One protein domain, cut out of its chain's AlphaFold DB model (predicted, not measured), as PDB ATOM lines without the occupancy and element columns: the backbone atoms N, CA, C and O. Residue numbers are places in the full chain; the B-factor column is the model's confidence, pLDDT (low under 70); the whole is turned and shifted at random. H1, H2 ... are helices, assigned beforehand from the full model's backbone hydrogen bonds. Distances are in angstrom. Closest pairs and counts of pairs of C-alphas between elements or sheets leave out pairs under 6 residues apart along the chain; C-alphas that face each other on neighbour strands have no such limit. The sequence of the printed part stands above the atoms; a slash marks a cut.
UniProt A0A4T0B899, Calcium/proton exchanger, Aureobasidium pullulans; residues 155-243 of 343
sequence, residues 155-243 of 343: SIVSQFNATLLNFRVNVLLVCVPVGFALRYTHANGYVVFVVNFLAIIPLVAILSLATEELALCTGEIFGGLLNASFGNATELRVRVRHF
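What this domain is: This is residues 155 to 243 of the 343 residues of the protein "Calcium/proton exchanger" of Aureobasidium pullulans (UniProt A0A4T0B899). A long helix, H3, forms the spine of the model; H2 folds back on its first half and H4 folds back on its second half, giving a loose zigzag of three helices. The short H1 lies off to one side, its last residue near the middle of H3, and residues 238 to 243 stick out at the other end of the printed part. The printed part has 89 residues with four named helices, in the order H1, H2, H3, H4, and no named strand; the class is all helix. The whole is loose, with a radius of gyration of the C-alphas of 16.1 A and spans of 48 by 32 by 27 A.

How they stand to each other: H3, residues 189 to 217, has a kink of 30 degrees near residue 204. H2, residues 170 to 184, touches H3 at residues 192 to 203 of H3 alone. Their closest C-alphas are those of Cys 175 and Ala 199, 5.1 A apart, and they run opposite ways at a steep tilt of 48 degrees. H4, residues 219 to 239, touches H3 at residues 205 to 217 of H3 alone. Their closest C-alphas are those of Ala 215 and Gly 223, 4.0 A apart, and they run opposite ways at a steep tilt of 52 degrees. H4 has a kink of 46 degrees near residue 233. H1, residues 156 to 164, is close to H3 but not clearly touching it; the closest C-alphas, of Leu 164 and Ile 206, are 7.4 A apart. H1 and H3 run opposite ways at a tilt of 37 degrees, only just steep. H1 and H2 are close but not clearly touching, about perpendicular at 81 degrees. H4 is apart from H1 and from H2. In H1 every O i to N i+4 pair is within hydrogen-bond range; the figures are 7 of 11 in H2, 21 of 25 in H3 and 12 of 17 in H4.

Where its parts are: H3 is 40.8 A from first to last C-alpha; C-alpha 189 is at (-22.529, 62.539, 59.182), and C-alpha 217 is at (-24.135, 34.454, 88.705). H4 is 25.8 A long and ends with C-alpha 239 at (-23.484, 58.257, 94.885). H2 is 23.1 A long. H1 is 12.1 A long and begins with C-alpha 156 at (-37.169, 38.060, 84.723).

The domain as a whole: The two C-alphas farthest apart, of His 186 and Glu 220, are 48.1 A apart. The printed part has no cut, and its three links are tight. Residues 238 to 243, of which 238 and 239 belong to H4, stand free. The mean pLDDT of the printed part is 71.6, with 41 residues under 70, among them residues 155 to 171 and 230 to 243.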
ATOM      1  N   SER A 155     -40.942  37.090  87.271       60.53
ATOM      2  CA  SER A 155     -40.648  36.865  85.864       60.53
ATOM      3  C   SER A 155     -39.547  37.842  85.465       60.53
ATOM      4  O   SER A 155     -39.778  39.053  85.439       60.53
ATOM      5  N   ILE A 156     -38.359  37.311  85.169       63.50
ATOM      6  CA  ILE A 156     -37.169  38.060  84.723       63.50
ATOM      7  C   ILE A 156     -37.527  38.958  83.533       63.50
ATOM      8  O   ILE A 156     -37.153  40.125  83.482       63.50
ATOM      9  N   VAL A 157     -38.361  38.451  82.621       59.91
ATOM     10  CA  VAL A 157     -38.823  39.184  81.436       59.91
ATOM     11  C   VAL A 157     -39.724  40.364  81.818       59.91
ATOM     12  O   VAL A 157     -39.617  41.438  81.235       59.91
ATOM     13  N   SER A 158     -40.572  40.210  82.840       59.31
ATOM     14  CA  SER A 158     -41.440  41.292  83.323       59.31
ATOM     15  C   SER A 158     -40.666  42.372  84.083       59.31
ATOM     16  O   SER A 158     -41.063  43.535  84.032       59.31
ATOM     17  N   GLN A 159     -39.575  42.022  84.772       61.47
ATOM     18  CA  GLN A 159     -38.705  42.993  85.449       61.47
ATOM     19  C   GLN A 159     -37.772  43.717  84.483       61.47
ATOM     20  O   GLN A 159     -37.567  44.924  84.618       61.47
ATOM     21  N   PHE A 160     -37.275  43.012  83.469       63.88
ATOM     22  CA  PHE A 160     -36.510  43.612  82.385       63.88
ATOM     23  C   PHE A 160     -37.376  44.602  81.598       63.88
ATOM     24  O   PHE A 160     -36.963  45.737  81.378       63.88
ATOM     25  N   ASN A 161     -38.624  44.230  81.283       60.44
ATOM     26  CA  ASN A 161     -39.576  45.114  80.610       60.44
ATOM     27  C   ASN A 161     -40.001  46.306  81.490       60.44
ATOM     28  O   ASN A 161     -40.112  47.417  80.994       60.44
ATOM     29  N   ALA A 162     -40.176  46.125  82.805       58.00
ATOM     30  CA  ALA A 162     -40.471  47.234  83.725       58.00
ATOM     31  C   ALA A 162     -39.292  48.216  83.884       58.00
ATOM     32  O   ALA A 162     -39.497  49.416  84.054       58.00
ATOM     33  N   THR A 163     -38.061  47.709  83.799       63.34
ATOM     34  CA  THR A 163     -36.827  48.508  83.844       63.34
ATOM     35  C   THR A 163     -36.584  49.245  82.526       63.34
ATOM     36  O   THR A 163     -36.239  50.427  82.540       63.34
ATOM     37  N   LEU A 164     -36.831  48.578  81.392       60.84
ATOM     38  CA  LEU A 164     -36.824  49.180  80.058       60.84
ATOM     39  C   LEU A 164     -37.916  50.246  79.931       60.84
ATOM     40  O   LEU A 164     -37.629  51.359  79.529       60.84
ATOM     41  N   LEU A 165     -39.161  49.988  80.321       54.31
ATOM     42  CA  LEU A 165     -40.285  50.909  80.098       54.31
ATOM     43  C   LEU A 165     -40.351  52.099  81.075       54.31
ATOM     44  O   LEU A 165     -41.365  52.799  81.126       54.31
ATOM     45  N   ASN A 166     -39.286  52.384  81.833       63.44
ATOM     46  CA  ASN A 166     -39.256  53.563  82.691       63.44
ATOM     47  C   ASN A 166     -39.129  54.842  81.833       63.44
ATOM     48  O   ASN A 166     -38.158  55.060  81.102       63.44
ATOM     49  N   PHE A 167     -40.154  55.690  81.924       58.19
ATOM     50  CA  PHE A 167     -40.702  56.525  80.842       58.19
ATOM     51  C   PHE A 167     -39.808  57.668  80.307       58.19
ATOM     52  O   PHE A 167     -40.251  58.447  79.470       58.19
ATOM     53  N   ARG A 168     -38.568  57.834  80.790       60.28
ATOM     54  CA  ARG A 168     -37.735  59.016  80.467       60.28
ATOM     55  C   ARG A 168     -36.397  58.727  79.802       60.28
ATOM     56  O   ARG A 168     -35.953  59.534  78.999       60.28
ATOM     57  N   VAL A 169     -35.759  57.600  80.101       61.12
ATOM     58  CA  VAL A 169     -34.436  57.275  79.531       61.12
ATOM     59  C   VAL A 169     -34.592  56.366  78.312       61.12
ATOM     60  O   VAL A 169     -33.867  56.512  77.337       61.12
ATOM     61  N   ASN A 170     -35.620  55.512  78.298       65.62
ATOM     62  CA  ASN A 170     -35.891  54.601  77.186       65.62
ATOM     63  C   ASN A 170     -36.485  55.287  75.945       65.62
ATOM     64  O   ASN A 170     -36.502  54.703  74.868       65.62
ATOM     65  N   VAL A 171     -36.908  56.552  76.063       69.25
ATOM     66  CA  VAL A 171     -37.263  57.386  74.903       69.25
ATOM     67  C   VAL A 171     -36.057  57.545  73.967       69.25
ATOM     68  O   VAL A 171     -36.226  57.518  72.753       69.25
ATOM     69  N   LEU A 172     -34.830  57.604  74.505       72.06
ATOM     70  CA  LEU A 172     -33.607  57.616  73.690       72.06
ATOM     71  C   LEU A 172     -33.283  56.243  73.074       72.06
ATOM     72  O   LEU A 172     -32.435  56.173  72.193       72.06
ATOM     73  N   LEU A 173     -33.940  55.147  73.474       77.12
ATOM     74  CA  LEU A 173     -33.725  53.840  72.839       77.12
ATOM     75  C   LEU A 173     -34.278  53.819  71.407       77.12
ATOM     76  O   LEU A 173     -33.734  53.133  70.546       77.12
ATOM     77  N   VAL A 174     -35.295  54.644  71.124       80.44
ATOM     78  CA  VAL A 174     -35.780  54.908  69.758       80.44
ATOM     79  C   VAL A 174     -34.677  55.518  68.883       80.44
ATOM     80  O   VAL A 174     -34.678  55.310  67.672       80.44
ATOM     81  N   CYS A 175     -33.673  56.185  69.466       80.56
ATOM     82  CA  CYS A 175     -32.528  56.702  68.714       80.56
ATOM     83  C   CYS A 175     -31.655  55.592  68.102       80.56
ATOM     84  O   CYS A 175     -30.936  55.876  67.150       80.56
ATOM     85  N   VAL A 176     -31.726  54.341  68.578       84.69
ATOM     86  CA  VAL A 176     -30.969  53.209  68.007       84.69
ATOM     87  C   VAL A 176     -31.463  52.848  66.595       84.69
ATOM     88  O   VAL A 176     -30.672  52.951  65.652       84.69
ATOM     89  N   PRO A 177     -32.746  52.477  66.381       86.56
ATOM     90  CA  PRO A 177     -33.251  52.207  65.035       86.56
ATOM     91  C   PRO A 177     -33.265  53.468  64.164       86.56
ATOM     92  O   PRO A 177     -32.992  53.378  62.970       86.56
ATOM     93  N   VAL A 178     -33.510  54.646  64.747       85.38
ATOM     94  CA  VAL A 178     -33.454  55.928  64.025       85.38
ATOM     95  C   VAL A 178     -32.032  56.226  63.540       85.38
ATOM     96  O   VAL A 178     -31.858  56.601  62.387       85.38
ATOM     97  N   GLY A 179     -30.999  55.998  64.355       85.00
ATOM     98  CA  GLY A 179     -29.600  56.165  63.948       85.00
ATOM     99  C   GLY A 179     -29.194  55.215  62.819       85.00
ATOM    100  O   GLY A 179     -28.501  55.627  61.887       85.00
ATOM    101  N   PHE A 180     -29.680  53.969  62.856       84.81
ATOM    102  CA  PHE A 180     -29.484  53.010  61.767       84.81
ATOM    103  C   PHE A 180     -30.204  53.472  60.490       84.81
ATOM    104  O   PHE A 180     -29.579  53.537  59.435       84.81
ATOM    105  N   ALA A 181     -31.468  53.894  60.588       85.81
ATOM    106  CA  ALA A 181     -32.256  54.398  59.462       85.81
ATOM    107  C   ALA A 181     -31.656  55.667  58.826       85.81
ATOM    108  O   ALA A 181     -31.564  55.751  57.602       85.81
ATOM    109  N   LEU A 182     -31.163  56.614  59.634       84.94
ATOM    110  CA  LEU A 182     -30.502  57.837  59.153       84.94
ATOM    111  C   LEU A 182     -29.226  57.548  58.355       84.94
ATOM    112  O   LEU A 182     -28.835  58.341  57.494       84.94
ATOM    113  N   ARG A 183     -28.571  56.413  58.623       80.25
ATOM    114  CA  ARG A 183     -27.412  55.980  57.845       80.25
ATOM    115  C   ARG A 183     -27.796  55.476  56.453       80.25
ATOM    116  O   ARG A 183     -27.010  55.666  55.530       80.25
ATOM    117  N   TYR A 184     -28.987  54.898  56.282       84.81
ATOM    118  CA  TYR A 184     -29.487  54.485  54.963       84.81
ATOM    119  C   TYR A 184     -29.953  55.663  54.110       84.81
ATOM    120  O   TYR A 184     -29.843  55.611  52.891       84.81
ATOM    121  N   THR A 185     -30.425  56.748  54.725       85.75
ATOM    122  CA  THR A 185     -30.890  57.936  53.994       85.75
ATOM    123  C   THR A 185     -29.762  58.899  53.606       85.75
ATOM    124  O   THR A 185     -30.051  60.030  53.230       85.75
ATOM    125  N   HIS A 186     -28.487  58.498  53.727       80.81
ATOM    126  CA  HIS A 186     -27.313  59.355  53.484       80.81
ATOM    127  C   HIS A 186     -27.400  60.723  54.193       80.81
ATOM    128  O   HIS A 186     -26.997  61.752  53.650       80.81
ATOM    129  N   ALA A 187     -27.942  60.750  55.419       77.25
ATOM    130  CA  ALA A 187     -28.026  61.976  56.202       77.25
ATOM    131  C   ALA A 187     -26.626  62.497  56.569       77.25
ATOM    132  O   ALA A 187     -25.644  61.753  56.596       77.25
ATOM    133  N   ASN A 188     -26.542  63.790  56.890       84.75
ATOM    134  CA  ASN A 188     -25.292  64.438  57.272       84.75
ATOM    135  C   ASN A 188     -24.598  63.664  58.415       84.75
ATOM    136  O   ASN A 188     -25.223  63.354  59.434       84.75
ATOM    137  N   GLY A 189     -23.305  63.364  58.250       83.12
ATOM    138  CA  GLY A 189     -22.529  62.539  59.182       83.12
ATOM    139  C   GLY A 189     -22.543  63.058  60.622       83.12
ATOM    140  O   GLY A 189     -22.535  62.259  61.558       83.12
ATOM    141  N   TYR A 190     -22.669  64.376  60.811       86.12
ATOM    142  CA  TYR A 190     -22.817  64.976  62.139       86.12
ATOM    143  C   TYR A 190     -24.125  64.568  62.832       86.12
ATOM    144  O   TYR A 190     -24.128  64.297  64.030       86.12
ATOM    145  N   VAL A 191     -25.234  64.465  62.094       85.12
ATOM    146  CA  VAL A 191     -26.541  64.087  62.657       85.12
ATOM    147  C   VAL A 191     -26.542  62.612  63.054       85.12
ATOM    148  O   VAL A 191     -26.978  62.274  64.152       85.12
ATOM    149  N   VAL A 192     -25.979  61.743  62.209       86.62
ATOM    150  CA  VAL A 192     -25.805  60.312  62.522       86.62
ATOM    151  C   VAL A 192     -24.942  60.138  63.775       86.62
ATOM    152  O   VAL A 192     -25.277  59.339  64.649       86.62
ATOM    153  N   PHE A 193     -23.864  60.919  63.893       84.81
ATOM    154  CA  PHE A 193     -22.987  60.900  65.061       84.81
ATOM    155  C   PHE A 193     -23.724  61.306  66.343       84.81
ATOM    156  O   PHE A 193     -23.676  60.571  67.328       84.81
ATOM    157  N   VAL A 194     -24.441  62.433  66.328       89.00
ATOM    158  CA  VAL A 194     -25.169  62.931  67.505       89.00
ATOM    159  C   VAL A 194     -26.279  61.961  67.916       89.00
ATOM    160  O   VAL A 194     -26.369  61.601  69.087       89.00
ATOM    161  N   VAL A 195     -27.085  61.470  66.972       88.25
ATOM    162  CA  VAL A 195     -28.172  60.518  67.265       88.25
ATOM    163  C   VAL A 195     -27.627  59.216  67.859       88.25
ATOM    164  O   VAL A 195     -28.166  58.724  68.850       88.25
ATOM    165  N   ASN A 196     -26.531  58.686  67.310       86.31
ATOM    166  CA  ASN A 196     -25.899  57.479  67.839       86.31
ATOM    167  C   ASN A 196     -25.248  57.726  69.215       86.31
ATOM    168  O   ASN A 196     -25.310  56.868  70.091       86.31
ATOM    169  N   PHE A 197     -24.683  58.913  69.448       85.81
ATOM    170  CA  PHE A 197     -24.146  59.292  70.756       85.81
ATOM    171  C   PHE A 197     -25.240  59.349  71.831       85.81
ATOM    172  O   PHE A 197     -25.061  58.799  72.919       85.81
ATOM    173  N   LEU A 198     -26.403  59.935  71.521       84.06
ATOM    174  CA  LEU A 198     -27.555  59.895  72.424       84.06
ATOM    175  C   LEU A 198     -28.032  58.454  72.658       84.06
ATOM    176  O   LEU A 198     -28.341  58.098  73.791       84.06
ATOM    177  N   ALA A 199     -28.024  57.598  71.635       85.25
ATOM    178  CA  ALA A 199     -28.443  56.201  71.757       85.25
ATOM    179  C   ALA A 199     -27.585  55.371  72.741       85.25
ATOM    180  O   ALA A 199     -28.091  54.428  73.352       85.25
ATOM    181  N   ILE A 200     -26.317  55.737  72.959       83.25
ATOM    182  CA  ILE A 200     -25.415  55.052  73.906       83.25
ATOM    183  C   ILE A 200     -25.848  55.268  75.367       83.25
ATOM    184  O   ILE A 200     -25.734  54.356  76.188       83.25
ATOM    185  N   ILE A 201     -26.380  56.445  75.705       80.06
ATOM    186  CA  ILE A 201     -26.730  56.833  77.083       80.06
ATOM    187  C   ILE A 201     -27.721  55.851  77.752       80.06
ATOM    188  O   ILE A 201     -27.417  55.362  78.848       80.06
ATOM    189  N   PRO A 202     -28.886  55.517  77.154       78.69
ATOM    190  CA  PRO A 202     -29.787  54.507  77.712       78.69
ATOM    191  C   PRO A 202     -29.219  53.088  77.626       78.69
ATOM    192  O   PRO A 202     -29.448  52.294  78.537       78.69
ATOM    193  N   LEU A 203     -28.453  52.765  76.579       80.12
ATOM    194  CA  LEU A 203     -27.862  51.436  76.392       80.12
ATOM    195  C   LEU A 203     -26.912  51.076  77.532       80.12
ATOM    196  O   LEU A 203     -27.021  49.994  78.103       80.12
ATOM    197  N   VAL A 204     -26.032  52.004  77.911       79.38
ATOM    198  CA  VAL A 204     -25.103  51.815  79.033       79.38
ATOM    199  C   VAL A 204     -25.863  51.651  80.349       79.38
ATOM    200  O   VAL A 204     -25.468  50.848  81.188       79.38
ATOM    201  N   ALA A 205     -26.979  52.363  80.532       74.81
ATOM    202  CA  ALA A 205     -27.807  52.209  81.725       74.81
ATOM    203  C   ALA A 205     -28.401  50.795  81.844       74.81
ATOM    204  O   ALA A 205     -28.366  50.221  82.927       74.81
ATOM    205  N   ILE A 206     -28.920  50.239  80.746       76.06
ATOM    206  CA  ILE A 206     -29.497  48.886  80.720       76.06
ATOM    207  C   ILE A 206     -28.395  47.833  80.862       76.06
ATOM    208  O   ILE A 206     -28.546  46.888  81.634       76.06
ATOM    209  N   LEU A 207     -27.269  48.026  80.168       78.19
ATOM    210  CA  LEU A 207     -26.105  47.148  80.248       78.19
ATOM    211  C   LEU A 207     -25.578  47.056  81.680       78.19
ATOM    212  O   LEU A 207     -25.336  45.957  82.154       78.19
ATOM    213  N   SER A 208     -25.468  48.183  82.385       73.38
ATOM    214  CA  SER A 208     -24.947  48.209  83.752       73.38
ATOM    215  C   SER A 208     -25.832  47.441  84.745       73.38
ATOM    216  O   SER A 208     -25.318  46.797  85.657       73.38
ATOM    217  N   LEU A 209     -27.156  47.465  84.550       73.44
ATOM    218  CA  LEU A 209     -28.106  46.684  85.351       73.44
ATOM    219  C   LEU A 209     -28.035  45.193  85.002       73.44
ATOM    220  O   LEU A 209     -28.055  44.339  85.881       73.44
ATOM    221  N   ALA A 210     -27.889  44.866  83.717       74.56
ATOM    222  CA  ALA A 210     -27.700  43.487  83.283       74.56
ATOM    223  C   ALA A 210     -26.371  42.898  83.789       74.56
ATOM    224  O   ALA A 210     -26.315  41.730  84.165       74.56
ATOM    225  N   THR A 211     -25.302  43.702  83.834       71.25
ATOM    226  CA  THR A 211     -24.005  43.270  84.371       71.25
ATOM    227  C   THR A 211     -24.029  43.062  85.879       71.25
ATOM    228  O   THR A 211     -23.263  42.237  86.365       71.25
ATOM    229  N   GLU A 212     -24.897  43.758  86.615       70.88
ATOM    230  CA  GLU A 212     -25.084  43.557  88.058       70.88
ATOM    231  C   GLU A 212     -25.703  42.181  88.336       70.88
ATOM    232  O   GLU A 212     -25.144  41.392  89.094       70.88
ATOM    233  N   GLU A 213     -26.772  41.833  87.619       71.06
ATOM    234  CA  GLU A 213     -27.391  40.503  87.692       71.06
ATOM    235  C   GLU A 213     -26.427  39.394  87.234       71.06
ATOM    236  O   GLU A 213     -26.365  38.314  87.823       71.06
ATOM    237  N   LEU A 214     -25.612  39.665  86.208       70.81
ATOM    238  CA  LEU A 214     -24.613  38.711  85.730       70.81
ATOM    239  C   LEU A 214     -23.461  38.523  86.732       70.81
ATOM    240  O   LEU A 214     -22.979  37.401  86.916       70.81
ATOM    241  N   ALA A 215     -23.033  39.587  87.414       68.44
ATOM    242  CA  ALA A 215     -22.000  39.512  88.445       68.44
ATOM    243  C   ALA A 215     -22.417  38.586  89.602       68.44
ATOM    244  O   ALA A 215     -21.569  37.870  90.136       68.44
ATOM    245  N   LEU A 216     -23.714  38.517  89.923       69.00
ATOM    246  CA  LEU A 216     -24.249  37.603  90.940       69.00
ATOM    247  C   LEU A 216     -24.160  36.123  90.525       69.00
ATOM    248  O   LEU A 216     -24.055  35.250  91.386       69.00
ATOM    249  N   CYS A 217     -24.165  35.825  89.223       71.56
ATOM    250  CA  CYS A 217     -24.135  34.454  88.705       71.56
ATOM    251  C   CYS A 217     -22.737  33.935  88.326       71.56
ATOM    252  O   CYS A 217     -22.568  32.723  88.203       71.56
ATOM    253  N   THR A 218     -21.731  34.799  88.143       68.75
ATOM    254  CA  THR A 218     -20.439  34.397  87.532       68.75
ATOM    255  C   THR A 218     -19.395  33.889  88.556       68.75
ATOM    256  O   THR A 218     -18.256  33.585  88.207       68.75
ATOM    257  N   GLY A 219     -19.776  33.725  89.829       69.94
ATOM    258  CA  GLY A 219     -18.898  33.233  90.903       69.94
ATOM    259  C   GLY A 219     -17.990  34.315  91.508       69.94
ATOM    260  O   GLY A 219     -17.926  35.435  91.014       69.94
ATOM    261  N   GLU A 220     -17.283  33.983  92.593       68.25
ATOM    262  CA  GLU A 220     -16.567  34.947  93.456       68.25
ATOM    263  C   GLU A 220     -15.520  35.800  92.707       68.25
ATOM    264  O   GLU A 220     -15.391  36.996  92.958       68.25
ATOM    265  N   ILE A 221     -14.821  35.219  91.724       62.50
ATOM    266  CA  ILE A 221     -13.722  35.890  91.008       62.50
ATOM    267  C   ILE A 221     -14.238  36.791  89.875       62.50
ATOM    268  O   ILE A 221     -13.873  37.964  89.798       62.50
ATOM    269  N   PHE A 222     -15.105  36.278  88.997       66.31
ATOM    270  CA  PHE A 222     -15.651  37.067  87.885       66.31
ATOM    271  C   PHE A 222     -16.736  38.043  88.343       66.31
ATOM    272  O   PHE A 222     -16.828  39.137  87.793       66.31
ATOM    273  N   GLY A 223     -17.504  37.693  89.378       66.44
ATOM    274  CA  GLY A 223     -18.442  38.602  90.033       66.44
ATOM    275  C   GLY A 223     -17.727  39.780  90.691       66.44
ATOM    276  O   GLY A 223     -18.131  40.922  90.487       66.44
ATOM    277  N   GLY A 224     -16.603  39.537  91.380       67.94
ATOM    278  CA  GLY A 224     -15.759  40.602  91.934       67.94
ATOM    279  C   GLY A 224     -15.164  41.519  90.860       67.94
ATOM    280  O   GLY A 224     -15.202  42.742  90.996       67.94
ATOM    281  N   LEU A 225     -14.681  40.946  89.752       71.44
ATOM    282  CA  LEU A 225     -14.116  41.708  88.633       71.44
ATOM    283  C   LEU A 225     -15.176  42.547  87.891       71.44
ATOM    284  O   LEU A 225     -14.937  43.719  87.578       71.44
ATOM    285  N   LEU A 226     -16.355  41.971  87.629       71.62
ATOM    286  CA  LEU A 226     -17.480  42.663  86.991       71.62
ATOM    287  C   LEU A 226     -18.048  43.762  87.892       71.62
ATOM    288  O   LEU A 226     -18.348  44.851  87.402       71.62
ATOM    289  N   ASN A 227     -18.127  43.524  89.202       67.94
ATOM    290  CA  ASN A 227     -18.561  44.523  90.174       67.94
ATOM    291  C   ASN A 227     -17.581  45.709  90.257       67.94
ATOM    292  O   ASN A 227     -18.004  46.864  90.248       67.94
ATOM    293  N   ALA A 228     -16.269  45.453  90.234       70.44
ATOM    294  CA  ALA A 228     -15.272  46.526  90.203       70.44
ATOM    295  C   ALA A 228     -15.310  47.354  88.906       70.44
ATOM    296  O   ALA A 228     -15.097  48.567  88.940       70.44
ATOM    297  N   SER A 229     -15.595  46.707  87.770       71.19
ATOM    298  CA  SER A 229     -15.527  47.334  86.442       71.19
ATOM    299  C   SER A 229     -16.827  48.038  86.038       71.19
ATOM    300  O   SER A 229     -16.799  49.198  85.631       71.19
ATOM    301  N   PHE A 230     -17.969  47.355  86.155       64.19
ATOM    302  CA  PHE A 230     -19.285  47.861  85.743       64.19
ATOM    303  C   PHE A 230     -20.168  48.270  86.930       64.19
ATOM    304  O   PHE A 230     -20.923  49.233  86.811       64.19
ATOM    305  N   GLY A 231     -20.036  47.616  88.090       62.91
ATOM    306  CA  GLY A 231     -20.801  47.953  89.304       62.91
ATOM    307  C   GLY A 231     -20.493  49.356  89.841       62.91
ATOM    308  O   GLY A 231     -21.399  50.106  90.202       62.91
ATOM    309  N   ASN A 232     -19.229  49.788  89.760       65.06
ATOM    310  CA  ASN A 232     -18.836  51.160  90.100       65.06
ATOM    311  C   ASN A 232     -19.523  52.233  89.223       65.06
ATOM    312  O   ASN A 232     -19.678  53.368  89.670       65.06
ATOM    313  N   ALA A 233     -19.954  51.914  87.994       60.28
ATOM    314  CA  ALA A 233     -20.597  52.877  87.092       60.28
ATOM    315  C   ALA A 233     -22.077  53.122  87.441       60.28
ATOM    316  O   ALA A 233     -22.552  54.265  87.392       60.28
ATOM    317  N   THR A 234     -22.807  52.077  87.844       54.97
ATOM    318  CA  THR A 234     -24.172  52.196  88.385       54.97
ATOM    319  C   THR A 234     -24.178  52.832  89.763       54.97
ATOM    320  O   THR A 234     -25.021  53.693  90.032       54.97
ATOM    321  N   GLU A 235     -23.215  52.482  90.616       60.16
ATOM    322  CA  GLU A 235     -23.129  53.039  91.962       60.16
ATOM    323  C   GLU A 235     -22.767  54.532  91.943       60.16
ATOM    324  O   GLU A 235     -23.334  55.310  92.711       60.16
ATOM    325  N   LEU A 236     -21.924  54.982  91.001       56.94
ATOM    326  CA  LEU A 236     -21.593  56.404  90.832       56.94
ATOM    327  C   LEU A 236     -22.835  57.251  90.509       56.94
ATOM    328  O   LEU A 236     -22.983  58.353  91.037       56.94
ATOM    329  N   ARG A 237     -23.788  56.723  89.725       56.12
ATOM    330  CA  ARG A 237     -25.068  57.404  89.439       56.12
ATOM    331  C   ARG A 237     -25.899  57.635  90.706       56.12
ATOM    332  O   ARG A 237     -26.601  58.643  90.805       56.12
ATOM    333  N   VAL A 238     -25.822  56.723  91.673       56.06
ATOM    334  CA  VAL A 238     -26.532  56.818  92.959       56.06
ATOM    335  C   VAL A 238     -25.736  57.647  93.976       56.06
ATOM    336  O   VAL A 238     -26.328  58.439  94.714       56.06
ATOM    337  N   ARG A 239     -24.401  57.545  93.978       54.34
ATOM    338  CA  ARG A 239     -23.484  58.257  94.885       54.34
ATOM    339  C   ARG A 239     -23.410  59.761  94.598       54.34
ATOM    340  O   ARG A 239     -23.278  60.536  95.537       54.34
ATOM    341  N   VAL A 240     -23.656  60.205  93.359       58.84
ATOM    342  CA  VAL A 240     -23.876  61.639  93.039       58.84
ATOM    343  C   VAL A 240     -25.019  62.250  93.871       58.84
ATOM    344  O   VAL A 240     -25.027  63.453  94.122       58.84
ATOM    345  N   ARG A 241     -25.967  61.438  94.362       54.69
ATOM    346  CA  ARG A 241     -27.054  61.896  95.244       54.69
ATOM    347  C   ARG A 241     -26.657  61.967  96.728       54.69
ATOM    348  O   ARG A 241     -27.285  62.716  97.469       54.69
ATOM    349  N   HIS A 242     -25.652  61.207  97.166       56.53
ATOM    350  CA  HIS A 242     -25.184  61.150  98.556       56.53
ATOM    351  C   HIS A 242     -23.672  61.373  98.594       56.53
ATOM    352  O   HIS A 242     -22.875  60.441  98.498       56.53
ATOM    353  N   PHE A 243     -23.293  62.641  98.703       57.34
ATOM    354  CA  PHE A 243     -21.913  63.082  98.595       57.34
ATOM    355  C   PHE A 243     -21.190  62.966  99.944       57.34
ATOM    356  O   PHE A 243     -21.545  63.654 100.901       57.34
TER     357      PHE A 243